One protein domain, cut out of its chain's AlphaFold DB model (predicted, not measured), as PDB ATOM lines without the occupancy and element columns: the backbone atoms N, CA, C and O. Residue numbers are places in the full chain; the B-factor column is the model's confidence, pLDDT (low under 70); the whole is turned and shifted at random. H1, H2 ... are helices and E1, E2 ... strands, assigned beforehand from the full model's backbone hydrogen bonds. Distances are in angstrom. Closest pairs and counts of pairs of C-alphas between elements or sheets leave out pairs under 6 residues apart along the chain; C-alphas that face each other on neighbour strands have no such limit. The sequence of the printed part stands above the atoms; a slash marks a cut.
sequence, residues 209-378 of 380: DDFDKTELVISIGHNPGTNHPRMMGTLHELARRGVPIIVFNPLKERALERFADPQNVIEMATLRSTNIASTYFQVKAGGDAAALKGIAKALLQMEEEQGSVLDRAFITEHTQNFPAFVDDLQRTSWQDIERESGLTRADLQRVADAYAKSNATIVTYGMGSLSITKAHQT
ATOM      1  N   ASP A 209     213.375 296.773 203.272       91.56
ATOM      2  CA  ASP A 209     213.466 295.312 203.365       91.56
ATOM      3  C   ASP A 209     212.893 294.605 202.127       91.56
ATOM      4  O   ASP A 209     213.269 293.476 201.806       91.56
ATOM      5  N   ASP A 210     212.003 295.263 201.379       94.69
ATOM      6  CA  ASP A 210     211.453 294.706 200.141       94.69
ATOM      7  C   ASP A 210     212.516 294.611 199.036       94.69
ATOM      8  O   ASP A 210     212.466 293.705 198.195       94.69
ATOM      9  N   PHE A 211     213.543 295.469 199.070       94.62
ATOM     10  CA  PHE A 211     214.685 295.350 198.162       94.62
ATOM     11  C   PHE A 211     215.453 294.041 198.392       94.62
ATOM     12  O   PHE A 211     215.982 293.469 197.439       94.62
ATOM     13  N   ASP A 212     215.445 293.483 199.605       92.38
ATOM     14  CA  ASP A 212     216.116 292.210 199.864       92.38
ATOM     15  C   ASP A 212     215.441 291.035 199.148       92.38
ATOM     16  O   ASP A 212     216.121 290.081 198.760       92.38
ATOM     17  N   LYS A 213     214.135 291.120 198.886       95.81
ATOM     18  CA  LYS A 213     213.338 290.070 198.223       95.81
ATOM     19  C   LYS A 213     213.052 290.366 196.752       95.81
ATOM     20  O   LYS A 213     212.430 289.554 196.080       95.81
ATOM     21  N   THR A 214     213.500 291.515 196.257       97.62
ATOM     22  CA  THR A 214     213.197 291.984 194.905       97.62
ATOM     23  C   THR A 214     213.811 291.097 193.830       97.62
ATOM     24  O   THR A 214     214.994 290.749 193.885       97.62
ATOM     25  N   GLU A 215     213.000 290.796 192.819       98.12
ATOM     26  CA  GLU A 215     213.369 290.013 191.637       98.12
ATOM     27  C   GLU A 215     213.504 290.880 190.379       98.12
ATOM     28  O   GLU A 215     214.170 290.469 189.432       98.12
ATOM     29  N   LEU A 216     212.938 292.093 190.372       98.56
ATOM     30  CA  LEU A 216     213.044 293.060 189.278       98.56
ATOM     31  C   LEU A 216     212.890 294.493 189.797       98.56
ATOM     32  O   LEU A 216     211.960 294.790 190.543       98.56
ATOM     33  N   VAL A 217     213.740 295.410 189.330       98.25
ATOM     34  CA  VAL A 217     213.534 296.857 189.499       98.25
ATOM     35  C   VAL A 217     213.233 297.505 188.155       98.25
ATOM     36  O   VAL A 217     213.988 297.340 187.197       98.25
ATOM     37  N   ILE A 218     212.170 298.307 188.100       97.56
ATOM     38  CA  ILE A 218     211.871 299.201 186.979       97.56
ATOM     39  C   ILE A 218     212.023 300.647 187.464       97.56
ATOM     40  O   ILE A 218     211.236 301.129 188.273       97.56
ATOM     41  N   SER A 219     213.039 301.350 186.969       95.19
ATOM     42  CA  SER A 219     213.358 302.729 187.348       95.19
ATOM     43  C   SER A 219     212.933 303.711 186.257       95.19
ATOM     44  O   SER A 219     213.570 303.765 185.207       95.19
ATOM     45  N   ILE A 220     211.901 304.520 186.507       94.12
ATOM     46  CA  ILE A 220     211.280 305.420 185.520       94.12
ATOM     47  C   ILE A 220     211.496 306.883 185.913       94.12
ATOM     48  O   ILE A 220     211.124 307.300 187.007       94.12
ATOM     49  N   GLY A 221     212.094 307.689 185.030       88.31
ATOM     50  CA  GLY A 221     212.238 309.137 185.248       88.31
ATOM     51  C   GLY A 221     212.996 309.503 186.533       88.31
ATOM     52  O   GLY A 221     212.779 310.567 187.118       88.31
ATOM     53  N   HIS A 222     213.857 308.601 187.008       85.94
ATOM     54  CA  HIS A 222     214.576 308.717 188.272       85.94
ATOM     55  C   HIS A 222     216.084 308.873 188.040       85.94
ATOM     56  O   HIS A 222     216.651 308.260 187.135       85.94
ATOM     57  N   ASN A 223     216.738 309.697 188.867       90.19
ATOM     58  CA  ASN A 223     218.194 309.866 188.900       90.19
ATOM     59  C   ASN A 223     218.706 309.698 190.345       90.19
ATOM     60  O   ASN A 223     218.943 310.693 191.043       90.19
ATOM     61  N   PRO A 224     218.856 308.451 190.828       90.06
ATOM     62  CA  PRO A 224     219.261 308.194 192.205       90.06
ATOM     63  C   PRO A 224     220.673 308.704 192.491       90.06
ATOM     64  O   PRO A 224     220.918 309.172 193.593       90.06
ATOM     65  N   GLY A 225     221.576 308.715 191.507       88.25
ATOM     66  CA  GLY A 225     222.953 309.181 191.697       88.25
ATOM     67  C   GLY A 225     223.071 310.617 192.207       88.25
ATOM     68  O   GLY A 225     223.999 310.919 192.953       88.25
ATOM     69  N   THR A 226     222.122 311.477 191.837       84.31
ATOM     70  CA  THR A 226     222.091 312.885 192.257       84.31
ATOM     71  C   THR A 226     221.058 313.117 193.356       84.31
ATOM     72  O   THR A 226     221.370 313.731 194.376       84.31
ATOM     73  N   ASN A 227     219.843 312.595 193.174       85.25
ATOM     74  CA  ASN A 227     218.691 312.980 193.992       85.25
ATOM     75  C   ASN A 227     218.517 312.080 195.225       85.25
ATOM     76  O   ASN A 227     217.997 312.523 196.242       85.25
ATOM     77  N   HIS A 228     218.977 310.826 195.150       88.38
ATOM     78  CA  HIS A 228     218.915 309.862 196.253       88.38
ATOM     79  C   HIS A 228     220.211 309.040 196.340       88.38
ATOM     80  O   HIS A 228     220.152 307.816 196.234       88.38
ATOM     81  N   PRO A 229     221.406 309.647 196.512       88.00
ATOM     82  CA  PRO A 229     222.658 308.923 196.258       88.00
ATOM     83  C   PRO A 229     222.881 307.730 197.194       88.00
ATOM     84  O   PRO A 229     223.627 306.819 196.853       88.00
ATOM     85  N   ARG A 230     222.209 307.700 198.352       88.94
ATOM     86  CA  ARG A 230     222.211 306.542 199.259       88.94
ATOM     87  C   ARG A 230     221.513 305.313 198.672       88.94
ATOM     88  O   ARG A 230     221.974 304.201 198.906       88.94
ATOM     89  N   MET A 231     220.497 305.502 197.829       91.56
ATOM     90  CA  MET A 231     219.844 304.417 197.089       91.56
ATOM     91  C   MET A 231     220.817 303.676 196.166       91.56
ATOM     92  O   MET A 231     220.603 302.503 195.868       91.56
ATOM     93  N   MET A 232     221.910 304.319 195.734       93.00
ATOM     94  CA  MET A 232     222.910 303.650 194.901       93.00
ATOM     95  C   MET A 232     223.568 302.463 195.602       93.00
ATOM     96  O   MET A 232     223.929 301.516 194.913       93.00
ATOM     97  N   GLY A 233     223.675 302.473 196.938       91.25
ATOM     98  CA  GLY A 233     224.123 301.304 197.699       91.25
ATOM     99  C   GLY A 233     223.170 300.119 197.516       91.25
ATOM    100  O   GLY A 233     223.597 299.039 197.126       91.25
ATOM    101  N   THR A 234     221.864 300.349 197.670       93.19
ATOM    102  CA  THR A 234     220.833 299.323 197.446       93.19
ATOM    103  C   THR A 234     220.828 298.817 195.999       93.19
ATOM    104  O   THR A 234     220.831 297.613 195.761       93.19
ATOM    105  N   LEU A 235     220.880 299.708 195.002       95.56
ATOM    106  CA  LEU A 235     220.924 299.296 193.589       95.56
ATOM    107  C   LEU A 235     222.210 298.533 193.237       95.56
ATOM    108  O   LEU A 235     222.186 297.633 192.399       95.56
ATOM    109  N   HIS A 236     223.330 298.872 193.875       95.38
ATOM    110  CA  HIS A 236     224.594 298.151 193.730       95.38
ATOM    111  C   HIS A 236     224.512 296.736 194.307       95.38
ATOM    112  O   HIS A 236     224.900 295.787 193.623       95.38
ATOM    113  N   GLU A 237     223.939 296.570 195.502       94.62
ATOM    114  CA  GLU A 237     223.679 295.261 196.119       94.62
ATOM    115  C   GLU A 237     222.807 294.375 195.207       94.62
ATOM    116  O   GLU A 237     223.152 293.218 194.948       94.62
ATOM    117  N   LEU A 238     221.726 294.932 194.652       96.62
ATOM    118  CA  LEU A 238     220.836 294.246 193.706       96.62
ATOM    119  C   LEU A 238     221.553 293.817 192.421       96.62
ATOM    120  O   LEU A 238     221.472 292.652 192.024       96.62
ATOM    121  N   ALA A 239     222.299 294.729 191.791       96.88
ATOM    122  CA  ALA A 239     223.032 294.435 190.562       96.88
ATOM    123  C   ALA A 239     224.053 293.304 190.769       96.88
ATOM    124  O   ALA A 239     224.192 292.414 189.929       96.88
ATOM    125  N   ARG A 240     224.732 293.277 191.923       95.12
ATOM    126  CA  ARG A 240     225.694 292.218 192.278       95.12
ATOM    127  C   ARG A 240     225.040 290.871 192.575       95.12
ATOM    128  O   ARG A 240     225.690 289.843 192.396       95.12
ATOM    129  N   ARG A 241     223.773 290.868 192.995       96.06
ATOM    130  CA  ARG A 241     222.938 289.662 193.111       96.06
ATOM    131  C   ARG A 241     222.391 289.177 191.765       96.06
ATOM    132  O   ARG A 241     221.791 288.110 191.717       96.06
ATOM    133  N   GLY A 242     222.583 289.941 190.689       96.94
ATOM    134  CA  GLY A 242     222.037 289.628 189.370       96.94
ATOM    135  C   GLY A 242     220.549 289.951 189.225       96.94
ATOM    136  O   GLY A 242     219.932 289.479 188.273       96.94
ATOM    137  N   VAL A 243     219.978 290.749 190.135       98.25
ATOM    138  CA  VAL A 243     218.603 291.246 190.007       98.25
ATOM    139  C   VAL A 243     218.553 292.223 188.825       98.25
ATOM    140  O   VAL A 243     219.325 293.187 188.813       98.25
ATOM    141  N   PRO A 244     217.692 292.009 187.814       98.00
ATOM    142  CA  PRO A 244     217.554 292.930 186.697       98.00
ATOM    143  C   PRO A 244     217.085 294.316 187.152       98.00
ATOM    144  O   PRO A 244     216.127 294.453 187.912       98.00
ATOM    145  N   ILE A 245     217.746 295.352 186.635       98.38
ATOM    146  CA  ILE A 245     217.394 296.759 186.844       98.38
ATOM    147  C   ILE A 245     217.166 297.374 185.462       98.38
ATOM    148  O   ILE A 245     218.113 297.601 184.701       98.38
ATOM    149  N   ILE A 246     215.902 297.618 185.126       98.06
ATOM    150  CA  ILE A 246     215.475 298.194 183.851       98.06
ATOM    151  C   ILE A 246     215.224 299.686 184.047       98.06
ATOM    152  O   ILE A 246     214.400 300.079 184.868       98.06
ATOM    153  N   VAL A 247     215.918 300.527 183.283       97.31
ATOM    154  CA  VAL A 247     215.798 301.987 183.384       97.31
ATOM    155  C   VAL A 247     215.045 302.560 182.189       97.31
ATOM    156  O   VAL A 247     215.411 302.293 181.048       97.31
ATOM    157  N   PHE A 248     214.060 303.414 182.460       96.00
ATOM    158  CA  PHE A 248     213.410 304.305 181.501       96.00
ATOM    159  C   PHE A 248     213.780 305.745 181.840       96.00
ATOM    160  O   PHE A 248     213.309 306.307 182.828       96.00
ATOM    161  N   ASN A 249     214.662 306.346 181.047       94.00
ATOM    162  CA  ASN A 249     215.064 307.734 181.253       94.00
ATOM    163  C   ASN A 249     215.544 308.341 179.924       94.00
ATOM    164  O   ASN A 249     216.418 307.747 179.287       94.00
ATOM    165  N   PRO A 250     215.026 309.510 179.491       92.56
ATOM    166  CA  PRO A 250     215.480 310.167 178.265       92.56
ATOM    167  C   PRO A 250     216.996 310.400 178.224       92.56
ATOM    168  O   PRO A 250     217.618 310.336 177.158       92.56
ATOM    169  N   LEU A 251     217.602 310.651 179.387       90.62
ATOM    170  CA  LEU A 251     219.037 310.853 179.542       90.62
ATOM    171  C   LEU A 251     219.693 309.624 180.164       90.62
ATOM    172  O   LEU A 251     219.098 308.924 180.980       90.62
ATOM    173  N   LYS A 252     220.946 309.373 179.776       91.06
ATOM    174  CA  LYS A 252     221.788 308.356 180.407       91.06
ATOM    175  C   LYS A 252     222.448 308.942 181.643       91.06
ATOM    176  O   LYS A 252     223.319 309.801 181.529       91.06
ATOM    177  N   GLU A 253     222.030 308.464 182.805       92.25
ATOM    178  CA  GLU A 253     222.559 308.909 184.086       92.25
ATOM    179  C   GLU A 253     223.735 308.044 184.505       92.25
ATOM    180  O   GLU A 253     223.636 306.816 184.562       92.25
ATOM    181  N   ARG A 254     224.861 308.682 184.841       92.56
ATOM    182  CA  ARG A 254     226.108 307.940 185.029       92.56
ATOM    183  C   ARG A 254     226.023 306.901 186.143       92.56
ATOM    184  O   ARG A 254     226.557 305.809 185.986       92.56
ATOM    185  N   ALA A 255     225.335 307.225 187.235       92.44
ATOM    186  CA  ALA A 255     225.165 306.313 188.360       92.44
ATOM    187  C   ALA A 255     224.302 305.092 188.022       92.44
ATOM    188  O   ALA A 255     224.564 304.015 188.543       92.44
ATOM    189  N   LEU A 256     223.329 305.234 187.117       94.06
ATOM    190  CA  LEU A 256     222.513 304.119 186.636       94.06
ATOM    191  C   LEU A 256     223.242 303.272 185.583       94.06
ATOM    192  O   LEU A 256     222.892 302.115 185.388       94.06
ATOM    193  N   GLU A 257     224.276 303.801 184.926       94.50
ATOM    194  CA  GLU A 257     225.171 302.988 184.099       94.50
ATOM    195  C   GLU A 257     226.199 302.243 184.958       94.50
ATOM    196  O   GLU A 257     226.303 301.018 184.890       94.50
ATOM    197  N   ARG A 258     226.993 302.987 185.740       92.81
ATOM    198  CA  ARG A 258     228.165 302.485 186.466       92.81
ATOM    199  C   ARG A 258     228.361 303.213 187.788       92.81
ATOM    200  O   ARG A 258     228.563 304.430 187.817       92.81
ATOM    201  N   PHE A 259     228.443 302.444 188.863       94.31
ATOM    202  CA  PHE A 259     228.666 302.954 190.211       94.31
ATOM    203  C   PHE A 259     229.809 302.201 190.892       94.31
ATOM    204  O   PHE A 259     229.935 300.984 190.753       94.31
ATOM    205  N   ALA A 260     230.664 302.938 191.593       91.88
ATOM    206  CA  ALA A 260     231.663 302.384 192.495       91.88
ATOM    207  C   ALA A 260     231.281 302.793 193.914       91.88
ATOM    208  O   ALA A 260     231.254 303.990 194.221       91.88
ATOM    209  N   ASP A 261     230.979 301.812 194.759       87.88
ATOM    210  CA  ASP A 261     230.593 302.082 196.138       87.88
ATOM    211  C   ASP A 261     231.826 302.539 196.941       87.88
ATOM    212  O   ASP A 261     232.772 301.758 197.088       87.88
ATOM    213  N   PRO A 262     231.850 303.776 197.485       84.44
ATOM    214  CA  PRO A 262     232.955 304.245 198.317       84.44
ATOM    215  C   PRO A 262     233.213 303.377 199.555       84.44
ATOM    216  O   PRO A 262     234.320 303.412 200.090       84.44
ATOM    217  N   GLN A 263     232.216 302.610 200.012       83.69
ATOM    218  CA  GLN A 263     232.337 301.703 201.155       83.69
ATOM    219  C   GLN A 263     232.896 300.323 200.763       83.69
ATOM    220  O   GLN A 263     233.342 299.563 201.627       83.69
ATOM    221  N   ASN A 264     232.964 299.996 199.467       85.38
ATOM    222  CA  ASN A 264     233.526 298.739 198.984       85.38
ATOM    223  C   ASN A 264     235.046 298.848 198.785       85.38
ATOM    224  O   ASN A 264     235.541 299.280 197.742       85.38
ATOM    225  N   VAL A 265     235.807 298.394 199.785       85.56
ATOM    226  CA  VAL A 265     237.281 298.468 199.803       85.56
ATOM    227  C   VAL A 265     237.926 297.820 198.571       85.56
ATOM    228  O   VAL A 265     238.920 298.334 198.057       85.56
ATOM    229  N   ILE A 266     237.366 296.719 198.061       87.88
ATOM    230  CA  ILE A 266     237.917 296.011 196.897       87.88
ATOM    231  C   ILE A 266     237.708 296.833 195.624       87.88
ATOM    232  O   ILE A 266     238.655 297.002 194.854       87.88
ATOM    233  N   GLU A 267     236.506 297.364 195.387       88.44
ATOM    234  CA  GLU A 267     236.240 298.235 194.231       88.44
ATOM    235  C   GLU A 267     237.122 299.487 194.269       88.44
ATOM    236  O   GLU A 267     237.743 299.835 193.262       88.44
ATOM    237  N   MET A 268     237.279 300.083 195.453       90.44
ATOM    238  CA  MET A 268     238.127 301.253 195.667       90.44
ATOM    239  C   MET A 268     239.611 300.973 195.409       90.44
ATOM    240  O   MET A 268     240.268 301.758 194.720       90.44
ATOM    241  N   ALA A 269     240.143 299.852 195.906       87.88
ATOM    242  CA  ALA A 269     241.545 299.472 195.721       87.88
ATOM    243  C   ALA A 269     241.861 299.027 194.283       87.88
ATOM    244  O   ALA A 269     242.968 299.238 193.794       87.88
ATOM    245  N   THR A 270     240.893 298.416 193.596       89.19
ATOM    246  CA  THR A 270     241.075 297.880 192.237       89.19
ATOM    247  C   THR A 270     240.602 298.823 191.130       89.19
ATOM    248  O   THR A 270     240.711 298.472 189.957       89.19
ATOM    249  N   LEU A 271     240.082 300.008 191.486       87.75
ATOM    250  CA  LEU A 271     239.467 300.979 190.571       87.75
ATOM    251  C   LEU A 271     238.370 300.356 189.691       87.75
ATOM    252  O   LEU A 271     238.178 300.731 188.531       87.75
ATOM    253  N   ARG A 272     237.656 299.372 190.249       90.44
ATOM    254  CA  ARG A 272     236.537 298.693 189.592       90.44
ATOM    255  C   ARG A 272     235.220 299.377 189.948       90.44
ATOM    256  O   ARG A 272     235.130 300.161 190.884       90.44
ATOM    257  N   SER A 273     234.198 299.082 189.158       92.12
ATOM    258  CA  SER A 273     232.835 299.573 189.345       92.12
ATOM    259  C   SER A 273     231.855 298.486 188.943       92.12
ATOM    260  O   SER A 273     232.171 297.681 188.064       92.12
ATOM    261  N   THR A 274     230.652 298.539 189.485       94.44
ATOM    262  CA  THR A 274     229.550 297.661 189.103       94.44
ATOM    263  C   THR A 274     228.685 298.341 188.034       94.44
ATOM    264  O   THR A 274     228.389 299.535 188.133       94.44
ATOM    265  N   ASN A 275     228.313 297.595 186.987       96.25
ATOM    266  CA  ASN A 275     227.268 298.023 186.053       96.25
ATOM    267  C   ASN A 275     225.924 297.906 186.772       96.25
ATOM    268  O   ASN A 275     225.642 296.846 187.324       96.25
ATOM    269  N   ILE A 276     225.128 298.974 186.782       96.94
ATOM    270  CA  ILE A 276     223.895 299.022 187.579       96.94
ATOM    271  C   ILE A 276     222.695 298.568 186.753       96.94
ATOM    272  O   ILE A 276     222.149 297.499 187.005       96.94
ATOM    273  N   ALA A 277     222.298 299.338 185.741       96.75
ATOM    274  CA  ALA A 277     221.197 298.951 184.872       96.75
ATOM    275  C   ALA A 277     221.584 297.735 184.017       96.75
ATOM    276  O   ALA A 277     222.561 297.773 183.264       96.75
ATOM    277  N   SER A 278     220.777 296.676 184.075       96.69
ATOM    278  CA  SER A 278     220.884 295.545 183.150       96.69
ATOM    279  C   SER A 278     220.341 295.907 181.768       96.69
ATOM    280  O   SER A 278     220.741 295.328 180.759       96.69
ATOM    281  N   THR A 279     219.408 296.858 181.695       95.69
ATOM    282  CA  THR A 279     218.862 297.375 180.437       95.69
ATOM    283  C   THR A 279     218.477 298.841 180.592       95.69
ATOM    284  O   THR A 279     217.957 299.249 181.627       95.69
ATOM    285  N   TYR A 280     218.736 299.638 179.554       96.44
ATOM    286  CA  TYR A 280     218.481 301.075 179.554       96.44
ATOM    287  C   TYR A 280     217.693 301.474 178.307       96.44
ATOM    288  O   TYR A 280     218.172 301.297 177.184       96.44
ATOM    289  N   PHE A 281     216.515 302.051 178.511       96.81
ATOM    290  CA  PHE A 281     215.636 302.565 177.472       96.81
ATOM    291  C   PHE A 281     215.570 304.089 177.552       96.81
ATOM    292  O   PHE A 281     215.141 304.667 178.552       96.81
ATOM    293  N   GLN A 282     215.992 304.753 176.474       95.88
ATOM    294  CA  GLN A 282     215.864 306.202 176.339       95.88
ATOM    295  C   GLN A 282     214.483 306.553 175.793       95.88
ATOM    296  O   GLN A 282     214.328 306.863 174.614       95.88
ATOM    297  N   VAL A 283     213.486 306.459 176.669       94.94
ATOM    298  CA  VAL A 283     212.117 306.887 176.382       94.94
ATOM    299  C   VAL A 283     212.097 308.371 175.996       94.94
ATOM    300  O   VAL A 283     212.878 309.179 176.505       94.94
ATOM    301  N   LYS A 284     211.218 308.748 175.069       94.25
ATOM    302  CA  LYS A 284     210.981 310.146 174.707       94.25
ATOM    303  C   LYS A 284     210.425 310.896 175.921       94.25
ATOM    304  O   LYS A 284     209.651 310.336 176.688       94.25
ATOM    305  N   ALA A 285     210.777 312.171 176.088       91.44
ATOM    306  CA  ALA A 285     210.202 312.993 177.153       91.44
ATOM    307  C   ALA A 285     208.663 313.019 177.047       91.44
ATOM    308  O   ALA A 285     208.128 313.420 176.011       91.44
ATOM    309  N   GLY A 286     207.973 312.562 178.098       87.75
ATOM    310  CA  GLY A 286     206.514 312.390 178.121       87.75
ATOM    311  C   GLY A 286     205.982 311.121 177.460       87.75
ATOM    312  O   GLY A 286     204.768 310.951 177.367       87.75
ATOM    313  N   GLY A 287     206.866 310.230 177.016       93.06
ATOM    314  CA  GLY A 287     206.534 308.949 176.401       93.06
ATOM    315  C   GLY A 287     206.297 307.811 177.397       93.06
ATOM    316  O   GLY A 287     205.964 306.705 176.973       93.06
ATOM    317  N   ASP A 288     206.453 308.052 178.702       92.56
ATOM    318  CA  ASP A 288     206.391 307.030 179.755       92.56
ATOM    319  C   ASP A 288     205.030 306.322 179.798       92.56
ATOM    320  O   ASP A 288     204.973 305.094 179.805       92.56
ATOM    321  N   ALA A 289     203.926 307.072 179.712       92.62
ATOM    322  CA  ALA A 289     202.579 306.497 179.681       92.62
ATOM    323  C   ALA A 289     202.361 305.592 178.452       92.62
ATOM    324  O   ALA A 289     201.740 304.535 178.553       92.62
ATOM    325  N   ALA A 290     202.905 305.968 177.287       96.00
ATOM    326  CA  ALA A 290     202.840 305.132 176.089       96.00
ATOM    327  C   ALA A 290     203.689 303.860 176.241       96.00
ATOM    328  O   ALA A 290     203.243 302.784 175.848       96.00
ATOM    329  N   ALA A 291     204.873 303.962 176.855       97.25
ATOM    330  CA  ALA A 291     205.716 302.807 177.154       97.25
ATOM    331  C   ALA A 291     205.015 301.834 178.119       97.25
ATOM    332  O   ALA A 291     204.944 300.642 177.824       97.25
ATOM    333  N   LEU A 292     204.425 302.338 179.210       96.69
ATOM    334  CA  LEU A 292     203.658 301.537 180.171       96.69
ATOM    335  C   LEU A 292     202.449 300.856 179.514       96.69
ATOM    336  O   LEU A 292     202.257 299.653 179.699       96.69
ATOM    337  N   LYS A 293     201.691 301.569 178.666       97.06
ATOM    338  CA  LYS A 293     200.617 300.957 177.864       97.06
ATOM    339  C   LYS A 293     201.139 299.857 176.943       97.06
ATOM    340  O   LYS A 293     200.498 298.821 176.816       97.06
ATOM    341  N   GLY A 294     202.293 300.053 176.309       98.25
ATOM    342  CA  GLY A 294     202.898 299.029 175.460       98.25
ATOM    343  C   GLY A 294     203.331 297.781 176.227       98.25
ATOM    344  O   GLY A 294     203.091 296.677 175.750       98.25
ATOM    345  N   ILE A 295     203.891 297.937 177.429       98.50
ATOM    346  CA  ILE A 295     204.225 296.811 178.316       98.50
ATOM    347  C   ILE A 295     202.951 296.063 178.720       98.50
ATOM    348  O   ILE A 295     202.881 294.847 178.568       98.50
ATOM    349  N   ALA A 296     201.912 296.779 179.159       98.25
ATOM    350  CA  ALA A 296     200.633 296.172 179.524       98.25
ATOM    351  C   ALA A 296     199.977 295.446 178.334       98.25
ATOM    352  O   ALA A 296     199.504 294.321 178.471       98.25
ATOM    353  N   LYS A 297     200.013 296.047 177.136       98.31
ATOM    354  CA  LYS A 297     199.512 295.430 175.901       98.31
ATOM    355  C   LYS A 297     200.294 294.163 175.535       98.31
ATOM    356  O   LYS A 297     199.680 293.197 175.095       98.31
ATOM    357  N   ALA A 298     201.614 294.143 175.725       98.38
ATOM    358  CA  ALA A 298     202.431 292.943 175.537       98.38
ATOM    359  C   ALA A 298     202.064 291.834 176.538       98.38
ATOM    360  O   ALA A 298     201.890 290.692 176.126       98.38
ATOM    361  N   LEU A 299     201.852 292.164 177.818       98.25
ATOM    362  CA  LEU A 299     201.401 291.197 178.830       98.25
ATOM    363  C   LEU A 299     200.043 290.571 178.474       98.25
ATOM    364  O   LEU A 299     199.875 289.363 178.622       98.25
ATOM    365  N   LEU A 300     199.094 291.361 177.949       97.88
ATOM    366  CA  LEU A 300     197.813 290.837 177.455       97.88
ATOM    367  C   LEU A 300     197.997 289.855 176.290       97.88
ATOM    368  O   LEU A 300     197.348 288.816 176.262       97.88
ATOM    369  N   GLN A 301     198.892 290.160 175.349       97.19
ATOM    370  CA  GLN A 301     199.187 289.260 174.229       97.19
ATOM    371  C   GLN A 301     199.829 287.953 174.710       97.19
ATOM    372  O   GLN A 301     199.439 286.877 174.270       97.19
ATOM    373  N   MET A 302     200.761 288.028 175.664       97.44
ATOM    374  CA  MET A 302     201.371 286.836 176.258       97.44
ATOM    375  C   MET A 302     200.338 285.981 177.000       97.44
ATOM    376  O   MET A 302     200.395 284.757 176.946       97.44
ATOM    377  N   GLU A 303     199.380 286.611 177.677       97.00
ATOM    378  CA  GLU A 303     198.266 285.925 178.328       97.00
ATOM    379  C   GLU A 303     197.340 285.227 177.320       97.00
ATOM    380  O   GLU A 303     196.922 284.102 177.572       97.00
ATOM    381  N   GLU A 304     197.043 285.841 176.173       95.62
ATOM    382  CA  GLU A 304     196.270 285.197 175.097       95.62
ATOM    383  C   GLU A 304     196.988 283.957 174.535       95.62
ATOM    384  O   GLU A 304     196.343 282.975 174.168       95.62
ATOM    385  N   GLU A 305     198.321 283.983 174.495       95.44
ATOM    386  CA  GLU A 305     199.154 282.889 173.986       95.44
ATOM    387  C   GLU A 305     199.400 281.773 175.021       95.44
ATOM    388  O   GLU A 305     199.470 280.600 174.651       95.44
ATOM    389  N   GLN A 306     199.556 282.117 176.307       95.25
ATOM    390  CA  GLN A 306     200.058 281.214 177.359       95.25
ATOM    391  C   GLN A 306     199.047 280.930 178.483       95.25
ATOM    392  O   GLN A 306     199.190 279.934 179.194       95.25
ATOM    393  N   GLY A 307     198.058 281.804 178.691       92.50
ATOM    394  CA  GLY A 307     196.975 281.660 179.675       92.50
ATOM    395  C   GLY A 307     197.380 281.662 181.155       92.50
ATOM    396  O   GLY A 307     196.586 281.237 181.991       92.50
ATOM    397  N   SER A 308     198.614 282.048 181.486       91.06
ATOM    398  CA  SER A 308     199.178 281.949 182.847       91.06
ATOM    399  C   SER A 308     200.068 283.134 183.240       91.06
ATOM    400  O   SER A 308     200.876 283.026 184.158       91.06
ATOM    401  N   VAL A 309     199.938 284.267 182.545       96.25
ATOM    402  CA  VAL A 309     200.776 285.460 182.751       96.25
ATOM    403  C   VAL A 309     200.128 286.432 183.728       96.25
ATOM    404  O   VAL A 309     200.822 287.069 184.517       96.25
ATOM    405  N   LEU A 310     198.802 286.572 183.680       95.94
ATOM    406  CA  LEU A 310     198.077 287.482 184.563       95.94
ATOM    407  C   LEU A 310     197.571 286.760 185.809       95.94
ATOM    408  O   LEU A 310     196.939 285.707 185.716       95.94
ATOM    409  N   ASP A 311     197.728 287.392 186.970       96.25
ATOM    410  CA  ASP A 311     197.063 286.946 188.193       96.25
ATOM    411  C   ASP A 311     195.564 287.279 188.132       96.25
ATOM    412  O   ASP A 311     195.094 288.344 188.544       96.25
ATOM    413  N   ARG A 312     194.794 286.351 187.563       95.31
ATOM    414  CA  ARG A 312     193.342 286.487 187.407       95.31
ATOM    415  C   ARG A 312     192.613 286.575 188.745       95.31
ATOM    416  O   ARG A 312     191.586 287.253 188.804       95.31
ATOM    417  N   ALA A 313     193.115 285.907 189.786       97.00
ATOM    418  CA  ALA A 313     192.489 285.929 191.104       97.00
ATOM    419  C   ALA A 313     192.632 287.323 191.719       97.00
ATOM    420  O   ALA A 313     191.621 287.942 192.049       97.00
ATOM    421  N   PHE A 314     193.853 287.868 191.731       96.88
ATOM    422  CA  PHE A 314     194.112 289.225 192.206       96.88
ATOM    423  C   PHE A 314     193.320 290.272 191.417       96.88
ATOM    424  O   PHE A 314     192.665 291.126 192.010       96.88
ATOM    425  N   ILE A 315     193.322 290.193 190.080       96.81
ATOM    426  CA  ILE A 315     192.566 291.128 189.232       96.81
ATOM    427  C   ILE A 315     191.072 291.088 189.578       96.81
ATOM    428  O   ILE A 315     190.440 292.136 189.694       96.81
ATOM    429  N   THR A 316     190.501 289.899 189.768       96.88
ATOM    430  CA  THR A 316     189.066 289.752 190.056       96.88
ATOM    431  C   THR A 316     188.698 290.243 191.455       96.88
ATOM    432  O   THR A 316     187.639 290.842 191.627       96.88
ATOM    433  N   GLU A 317     189.548 289.989 192.450       98.06
ATOM    434  CA  GLU A 317     189.247 290.273 193.857       98.06
ATOM    435  C   GLU A 317     189.627 291.699 194.288       98.06
ATOM    436  O   GLU A 317     188.943 292.300 195.118       98.06
ATOM    437  N   HIS A 318     190.703 292.255 193.727       96.81
ATOM    438  CA  HIS A 318     191.352 293.462 194.250       96.81
ATOM    439  C   HIS A 318     191.434 294.623 193.256       96.81
ATOM    440  O   HIS A 318     192.012 295.659 193.580       96.81
ATOM    441  N   THR A 319     190.854 294.495 192.059       95.75
ATOM    442  CA  THR A 319     190.845 295.578 191.062       95.75
ATOM    443  C   THR A 319     189.434 295.898 190.574       95.75
ATOM    444  O   THR A 319     188.481 295.159 190.814       95.75
ATOM    445  N   GLN A 320     189.281 297.033 189.893       94.62
ATOM    446  CA  GLN A 320     188.024 297.459 189.278       94.62
ATOM    447  C   GLN A 320     188.279 297.886 187.831       94.62
ATOM    448  O   GLN A 320     189.379 298.300 187.480       94.62
ATOM    449  N   ASN A 321     187.248 297.813 186.985       94.94
ATOM    450  CA  ASN A 321     187.278 298.297 185.597       94.94
ATOM    451  C   ASN A 321     188.340 297.654 184.677       94.94
ATOM    452  O   ASN A 321     188.653 298.212 183.625       94.94
ATOM    453  N   PHE A 322     188.840 296.457 185.005       96.00
ATOM    454  CA  PHE A 322     189.807 295.738 184.166       96.00
ATOM    455  C   PHE A 322     189.354 295.551 182.699       96.00
ATOM    456  O   PHE A 322     190.161 295.817 181.810       96.00
ATOM    457  N   PRO A 323     188.085 295.198 182.383       96.88
ATOM    458  CA  PRO A 323     187.641 295.100 180.989       96.88
ATOM    459  C   PRO A 323     187.780 296.414 180.205       96.88
ATOM    460  O   PRO A 323     188.261 296.409 179.077       96.88
ATOM    461  N   ALA A 324     187.439 297.552 180.819       96.88
ATOM    462  CA  ALA A 324     187.569 298.860 180.174       96.88
ATOM    463  C   ALA A 324     189.041 299.231 179.915       96.88
ATOM    464  O   ALA A 324     189.358 299.842 178.894       96.88
ATOM    465  N   PHE A 325     189.944 298.835 180.817       95.38
ATOM    466  CA  PHE A 325     191.384 298.987 180.622       95.38
ATOM    467  C   PHE A 325     191.899 298.122 179.460       95.38
ATOM    468  O   PHE A 325     192.644 298.614 178.614       95.38
ATOM    469  N   VAL A 326     191.455 296.864 179.364       97.69
ATOM    470  CA  VAL A 326     191.781 295.975 178.234       97.69
ATOM    471  C   VAL A 326     191.306 296.573 176.907       97.69
ATOM    472  O   VAL A 326     192.091 296.632 175.959       97.69
ATOM    473  N   ASP A 327     190.073 297.083 176.844       97.81
ATOM    474  CA  ASP A 327     189.521 297.713 175.639       97.81
ATOM    475  C   ASP A 327     190.338 298.943 175.198       97.81
ATOM    476  O   ASP A 327     190.617 299.127 174.008       97.81
ATOM    477  N   ASP A 328     190.764 299.787 176.145       96.94
ATOM    478  CA  ASP A 328     191.639 300.934 175.873       96.94
ATOM    479  C   ASP A 328     193.008 300.498 175.319       96.94
ATOM    480  O   ASP A 328     193.483 301.038 174.308       96.94
ATOM    481  N   LEU A 329     193.621 299.475 175.921       97.25
ATOM    482  CA  LEU A 329     194.883 298.912 175.443       97.25
ATOM    483  C   LEU A 329     194.743 298.300 174.050       97.25
ATOM    484  O   LEU A 329     195.627 298.486 173.213       97.25
ATOM    485  N   GLN A 330     193.652 297.589 173.761       96.00
ATOM    486  CA  GLN A 330     193.399 296.989 172.449       96.00
ATOM    487  C   GLN A 330     193.210 298.055 171.366       96.00
ATOM    488  O   GLN A 330     193.828 297.945 170.302       96.00
ATOM    489  N   ARG A 331     192.452 299.120 171.662       97.44
ATOM    490  CA  ARG A 331     192.235 300.267 170.762       97.44
ATOM    491  C   ARG A 331     193.492 301.087 170.491       97.44
ATOM    492  O   ARG A 331     193.588 301.716 169.438       97.44
ATOM    493  N   THR A 332     194.441 301.104 171.420       97.44
ATOM    494  CA  THR A 332     195.710 301.816 171.241       97.44
ATOM    495  C   THR A 332     196.610 301.034 170.278       97.44
ATOM    496  O   THR A 332     196.994 299.893 170.553       97.44
ATOM    497  N   SER A 333     196.946 301.620 169.125       98.19
ATOM    498  CA  SER A 333     197.759 300.939 168.111       98.19
ATOM    499  C   SER A 333     199.231 300.834 168.534       98.19
ATOM    500  O   SER A 333     199.762 301.712 169.217       98.19
ATOM    501  N   TRP A 334     199.927 299.777 168.094       98.31
ATOM    502  CA  TRP A 334     201.377 299.656 168.310       98.31
ATOM    503  C   TRP A 334     202.151 300.818 167.675       98.31
ATOM    504  O   TRP A 334     203.089 301.320 168.280       98.31
ATOM    505  N   GLN A 335     201.704 301.304 166.514       98.38
ATOM    506  CA  GLN A 335     202.318 302.445 165.837       98.38
ATOM    507  C   GLN A 335     202.254 303.727 166.684       98.38
ATOM    508  O   GLN A 335     203.215 304.496 166.705       98.38
ATOM    509  N   ASP A 336     201.144 303.966 167.388       98.06
ATOM    510  CA  ASP A 336     201.023 305.106 168.302       98.06
ATOM    511  C   ASP A 336     201.927 304.932 169.526       98.06
ATOM    512  O   ASP A 336     202.636 305.864 169.899       98.06
ATOM    513  N   ILE A 337     201.962 303.729 170.108       98.38
ATOM    514  CA  ILE A 337     202.826 303.408 171.253       98.38
ATOM    515  C   ILE A 337     204.299 303.651 170.912       98.38
ATOM    516  O   ILE A 337     204.988 304.346 171.658       98.38
ATOM    517  N   GLU A 338     204.785 303.128 169.785       98.44
ATOM    518  CA  GLU A 338     206.184 303.285 169.371       98.44
ATOM    519  C   GLU A 338     206.527 304.750 169.071       98.44
ATOM    520  O   GLU A 338     207.583 305.244 169.469       98.44
ATOM    521  N   ARG A 339     205.612 305.486 168.424       98.00
ATOM    522  CA  ARG A 339     205.806 306.908 168.102       98.00
ATOM    523  C   ARG A 339     205.871 307.790 169.349       98.00
ATOM    524  O   ARG A 339     206.721 308.683 169.417       98.00
ATOM    525  N   GLU A 340     204.960 307.588 170.299       97.25
ATOM    526  CA  GLU A 340     204.875 308.432 171.494       97.25
ATOM    527  C   GLU A 340     205.932 308.061 172.539       97.25
ATOM    528  O   GLU A 340     206.548 308.955 173.119       97.25
ATOM    529  N   SER A 341     206.211 306.766 172.738       97.25
ATOM    530  CA  SER A 341     207.266 306.320 173.660       97.25
ATOM    531  C   SER A 341     208.675 306.524 173.101       97.25
ATOM    532  O   SER A 341     209.617 306.736 173.862       97.25
ATOM    533  N   GLY A 342     208.841 306.464 171.776       97.38
ATOM    534  CA  GLY A 342     210.149 306.406 171.125       97.38
ATOM    535  C   GLY A 342     210.859 305.052 171.268       97.38
ATOM    536  O   GLY A 342     212.041 304.966 170.940       97.38
ATOM    537  N   LEU A 343     210.171 304.016 171.759       98.12
ATOM    538  CA  LEU A 343     210.696 302.661 171.949       98.12
ATOM    539  C   LEU A 343     210.042 301.693 170.964       98.12
ATOM    540  O   LEU A 343     208.898 301.893 170.566       98.12
ATOM    541  N   THR A 344     210.749 300.633 170.575       98.44
ATOM    542  CA  THR A 344     210.179 299.627 169.667       98.44
ATOM    543  C   THR A 344     209.270 298.654 170.416       98.44
ATOM    544  O   THR A 344     209.440 298.413 171.613       98.44
ATOM    545  N   ARG A 345     208.347 297.994 169.710       98.25
ATOM    546  CA  ARG A 345     207.542 296.901 170.276       98.25
ATOM    547  C   ARG A 345     208.417 295.807 170.890       98.25
ATOM    548  O   ARG A 345     208.083 295.293 171.950       98.25
ATOM    549  N   ALA A 346     209.542 295.473 170.256       98.31
ATOM    550  CA  ALA A 346     210.477 294.477 170.773       98.31
ATOM    551  C   ALA A 346     211.132 294.920 172.093       98.31
ATOM    552  O   ALA A 346     211.361 294.096 172.974       98.31
ATOM    553  N   ASP A 347     211.414 296.214 172.260       98.12
ATOM    554  CA  ASP A 347     211.911 296.764 173.525       98.12
ATOM    555  C   ASP A 347     210.889 296.587 174.645       98.12
ATOM    556  O   ASP A 347     211.221 296.066 175.707       98.12
ATOM    557  N   LEU A 348     209.637 296.965 174.382       98.44
ATOM    558  CA  LEU A 348     208.546 296.888 175.354       98.44
ATOM    559  C   LEU A 348     208.183 295.434 175.688       98.44
ATOM    560  O   LEU A 348     207.941 295.123 176.853       98.44
ATOM    561  N   GLN A 349     208.246 294.529 174.704       98.19
ATOM    562  CA  GLN A 349     208.076 293.091 174.915       98.19
ATOM    563  C   GLN A 349     209.137 292.531 175.865       98.19
ATOM    564  O   GLN A 349     208.797 291.812 176.795       98.19
ATOM    565  N   ARG A 350     210.412 292.913 175.709       98.06
ATOM    566  CA  ARG A 350     211.479 292.456 176.620       98.06
ATOM    567  C   ARG A 350     211.226 292.859 178.072       98.06
ATOM    568  O   ARG A 350     211.615 292.130 178.981       98.06
ATOM    569  N   VAL A 351     210.597 294.013 178.295       98.19
ATOM    570  CA  VAL A 351     210.223 294.457 179.646       98.19
ATOM    571  C   VAL A 351     209.020 293.679 180.165       98.19
ATOM    572  O   VAL A 351     209.054 293.247 181.314       98.19
ATOM    573  N   ALA A 352     208.012 293.431 179.325       98.25
ATOM    574  CA  ALA A 352     206.886 292.564 179.671       98.25
ATOM    575  C   ALA A 352     207.350 291.144 180.040       98.25
ATOM    576  O   ALA A 352     206.935 290.618 181.068       98.25
ATOM    577  N   ASP A 353     208.289 290.568 179.286       97.75
ATOM    578  CA  ASP A 353     208.862 289.247 179.563       97.75
ATOM    579  C   ASP A 353     209.605 289.195 180.907       97.75
ATOM    580  O   ASP A 353     209.588 288.171 181.588       97.75
ATOM    581  N   ALA A 354     210.299 290.277 181.281       97.94
ATOM    582  CA  ALA A 354     210.969 290.380 182.576       97.94
ATOM    583  C   ALA A 354     209.956 290.548 183.716       97.94
ATOM    584  O   ALA A 354     210.087 289.893 184.747       97.94
ATOM    585  N   TYR A 355     208.936 291.386 183.511       97.94
ATOM    586  CA  TYR A 355     207.868 291.625 184.478       97.94
ATOM    587  C   TYR A 355     207.066 290.352 184.762       97.94
ATOM    588  O   TYR A 355     206.891 289.995 185.920       97.94
ATOM    589  N   ALA A 356     206.665 289.619 183.720       97.31
ATOM    590  CA  ALA A 356     205.898 288.378 183.832       97.31
ATOM    591  C   ALA A 356     206.624 287.259 184.601       97.31
ATOM    592  O   ALA A 356     205.982 286.350 185.115       97.31
ATOM    593  N   LYS A 357     207.961 287.294 184.664       96.25
ATOM    594  CA  LYS A 357     208.775 286.300 185.389       96.25
ATOM    595  C   LYS A 357     208.984 286.641 186.863       96.25
ATOM    596  O   LYS A 357     209.434 285.773 187.605       96.25
ATOM    597  N   SER A 358     208.749 287.891 187.250       97.19
ATOM    598  CA  SER A 358     209.083 288.420 188.569       97.19
ATOM    599  C   SER A 358     207.863 288.391 189.482       97.19
ATOM    600  O   SER A 358     206.831 288.977 189.164       97.19
ATOM    601  N   ASN A 359     208.004 287.774 190.653       95.38
ATOM    602  CA  ASN A 359     206.991 287.775 191.713       95.38
ATOM    603  C   ASN A 359     207.146 288.970 192.667       95.38
ATOM    604  O   ASN A 359     206.268 289.233 193.485       95.38
ATOM    605  N   ALA A 360     208.271 289.684 192.588       96.50
ATOM    606  CA  ALA A 360     208.620 290.783 193.483       96.50
ATOM    607  C   ALA A 360     209.240 291.937 192.685       96.50
ATOM    608  O   ALA A 360     210.448 292.184 192.734       96.50
ATOM    609  N   THR A 361     208.399 292.624 191.908       97.69
ATOM    610  CA  THR A 361     208.805 293.789 191.115       97.69
ATOM    611  C   THR A 361     208.648 295.076 191.917       97.69
ATOM    612  O   THR A 361     207.555 295.392 192.377       97.69
ATOM    613  N   ILE A 362     209.716 295.868 192.001       97.50
ATOM    614  CA  ILE A 362     209.670 297.237 192.519       97.50
ATOM    615  C   ILE A 362     209.725 298.223 191.351       97.50
ATOM    616  O   ILE A 362     210.647 298.192 190.534       97.50
ATOM    617  N   VAL A 363     208.771 299.153 191.308       95.62
ATOM    618  CA  VAL A 363     208.804 300.299 190.389       95.62
ATOM    619  C   VAL A 363     209.231 301.542 191.163       95.62
ATOM    620  O   VAL A 363     208.524 302.007 192.053       95.62
ATOM    621  N   THR A 364     210.392 302.099 190.823       93.06
ATOM    622  CA  THR A 364     210.904 303.344 191.410       93.06
ATOM    623  C   THR A 364     210.756 304.481 190.418       93.06
ATOM    624  O   THR A 364     211.165 304.356 189.263       93.06
ATOM    625  N   TYR A 365     210.240 305.618 190.867       89.81
ATOM    626  CA  TYR A 365     210.113 306.809 190.038       89.81
ATOM    627  C   TYR A 365     210.435 308.079 190.827       89.81
ATOM    628  O   TYR A 365     210.468 308.084 192.057       89.81
ATOM    629  N   GLY A 366     210.736 309.156 190.105       80.00
ATOM    630  CA  GLY A 366     210.969 310.484 190.670       80.00
ATOM    631  C   GLY A 366     210.197 311.555 189.907       80.00
ATOM    632  O   GLY A 366     209.266 311.257 189.172       80.00
ATOM    633  N   MET A 367     210.623 312.813 190.027       74.12
ATOM    634  CA  MET A 367     209.948 313.941 189.373       74.12
ATOM    635  C   MET A 367     209.885 313.832 187.838       74.12
ATOM    636  O   MET A 367     208.982 314.392 187.225       74.12
ATOM    637  N   GLY A 368     210.806 313.098 187.201       58.47
ATOM    638  CA  GLY A 368     210.870 312.988 185.740       58.47
ATOM    639  C   GLY A 368     209.595 312.441 185.087       58.47
ATOM    640  O   GLY A 368     209.322 312.790 183.944       58.47
ATOM    641  N   SER A 369     208.787 311.659 185.814       56.50
ATOM    642  CA  SER A 369     207.467 311.184 185.367       56.50
ATOM    643  C   SER A 369     206.301 312.103 185.777       56.50
ATOM    644  O   SER A 369     205.182 311.918 185.296       56.50
ATOM    645  N   LEU A 370     206.548 313.096 186.646       51.53
ATOM    646  CA  LEU A 370     205.527 313.825 187.412       51.53
ATOM    647  C   LEU A 370     205.238 315.256 186.932       51.53
ATOM    648  O   LEU A 370     204.181 315.795 187.256       51.53
ATOM    649  N   SER A 371     206.126 315.872 186.147       40.38
ATOM    650  CA  SER A 371     206.020 317.294 185.753       40.38
ATOM    651  C   SER A 371     205.319 317.554 184.411       40.38
ATOM    652  O   SER A 371     205.447 318.635 183.838       40.38
ATOM    653  N   ILE A 372     204.596 316.572 183.868       48.44
ATOM    654  CA  ILE A 372     203.926 316.669 182.561       48.44
ATOM    655  C   ILE A 372     202.414 316.753 182.782       48.44
ATOM    656  O   ILE A 372     201.895 316.158 183.719       48.44
ATOM    657  N   THR A 373     201.681 317.430 181.893       40.94
ATOM    658  CA  THR A 373     200.221 317.678 181.952       40.94
ATOM    659  C   THR A 373     199.341 316.419 182.131       40.94
ATOM    660  O   THR A 373     198.135 316.533 182.331       40.94
ATOM    661  N   LYS A 374     199.921 315.211 182.070       50.72
ATOM    662  CA  LYS A 374     199.269 313.902 182.257       50.72
ATOM    663  C   LYS A 374     199.954 313.004 183.295       50.72
ATOM    664  O   LYS A 374     199.679 311.816 183.340       50.72
ATOM    665  N   ALA A 375     200.831 313.548 184.133       53.47
ATOM    666  CA  ALA A 375     201.584 312.794 185.133       53.47
ATOM    667  C   ALA A 375     200.718 311.948 186.082       53.47
ATOM    668  O   ALA A 375     201.105 310.839 186.441       53.47
ATOM    669  N   HIS A 376     199.521 312.427 186.431       51.00
ATOM    670  CA  HIS A 376     198.551 311.655 187.214       51.00
ATOM    671  C   HIS A 376     198.139 310.340 186.524       51.00
ATOM    672  O   HIS A 376     197.867 309.381 187.224       51.00
ATOM    673  N   GLN A 377     198.151 310.271 185.184       50.47
ATOM    674  CA  GLN A 377     197.859 309.057 184.399       50.47
ATOM    675  C   GLN A 377     199.059 308.105 184.284       50.47
ATOM    676  O   GLN A 377     198.916 306.995 183.784       50.47
ATOM    677  N   THR A 378     200.264 308.571 184.625       52.19
ATOM    678  CA  THR A 378     201.470 307.731 184.666       52.19
ATOM    679  C   THR A 378     201.611 307.064 186.035       52.19
ATOM    680  O   THR A 378     202.190 305.987 186.132       52.19
TER     681      THR A 378
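AT A GLANCE: This is residues 209 to 378 of the 380 residues of the protein "Formate dehydrogenase H" of Raoultella ornithinolytica (UniProt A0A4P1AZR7). A small parallel sheet of four strands stands across the middle of an elongated domain, with H10 packed on one of its faces and H6 packed behind H10. Beyond these, H8 and H9 pack on H6, and residues 312 to 324, with H7, stick out; toward the other end lie H2, H3 and H4, then E3 and, farthest out, H5. The printed part has 170 residues with ten named helices and five named strands, in the order H1 E1 H2 H3 E2 H4 E3 H5 E4 H6 H7 H8 H9 H10 E5. The sheet's order is E4 E2 E1 E5, and the class is mixed, helices and strands. The whole is compact, with a radius of gyration of the C-alphas of 17.2 A and spans of 55 by 33 by 26 A.

IN THESE COORDINATES: The sheet's strands are E1, residues 216 to 220, 13.0 A long, from C-alpha 216 at (213.044, 293.060, 189.278); E2, 245 to 248; E4, 279 to 281; and E5, 361 to 365, 13.1 A, ending at C-alpha 365 at (210.113, 306.809, 190.038). E3, residues 258 to 260, pairs with no named strand. The longer helices are H6, residues 288 to 306, 26.7 A, from C-alpha 288 at (206.391, 307.030, 179.755); H10, 345 to 357, 18.5 A; and H3, 231 to 240, and H8, 322 to 331, 14.4 A each. The others are H1, 210 to 213; H2, 224 to 227; H4, 254 to 257; H5, 265 to 270; H7, 312 to 318; and H9, 334 to 341.

HOW THE PARTS SIT: Within hydrogen-bond range are N 218 and O 362 at 2.9 A across the parallel neighbours E1 and E5, N 246 and O 217 at 2.8 A across the parallel neighbours E2 and E1, and N 281 and O 247 at 2.8 A across the parallel neighbours E4 and E2. E1, H2, H3 and E2 form a strand-helix-strand unit, two parallel neighbour strands with helices between, its crossover right-handed. H10 is on the sheet at a height of 10.0 A, giving two layers, a sheet with a helix on one face; H1, H3 and H4 only graze the sheet. H6, the hub, touches H10 (Ile 295 and Ala 352, closest C-alphas, 5.2 A) at a steep tilt of 65 degrees, the same way. It touches H9 (Ala 290 and Ile 337, 5.1 A) and H8 (Lys 297 and Leu 329, 5.8 A). H2 touches H4, with the C-alphas of Gly 225 and Ala 255 closest at 4.9 A. H5 and H6 are apart. Every O i to N i+4 pair is within hydrogen-bond range in H3, H5, H6, H7, H8 and H9, and 8 of 9 in H10; H1, H2 and H4 are too short for such a pair.

THE WHOLE: The C-alphas of Ala 269 and Ala 324, the two farthest apart, are 56.2 A apart. The printed part has no cut and no long link. The mean pLDDT of the printed part is 91.7, and residues 368 to 378 are under 70.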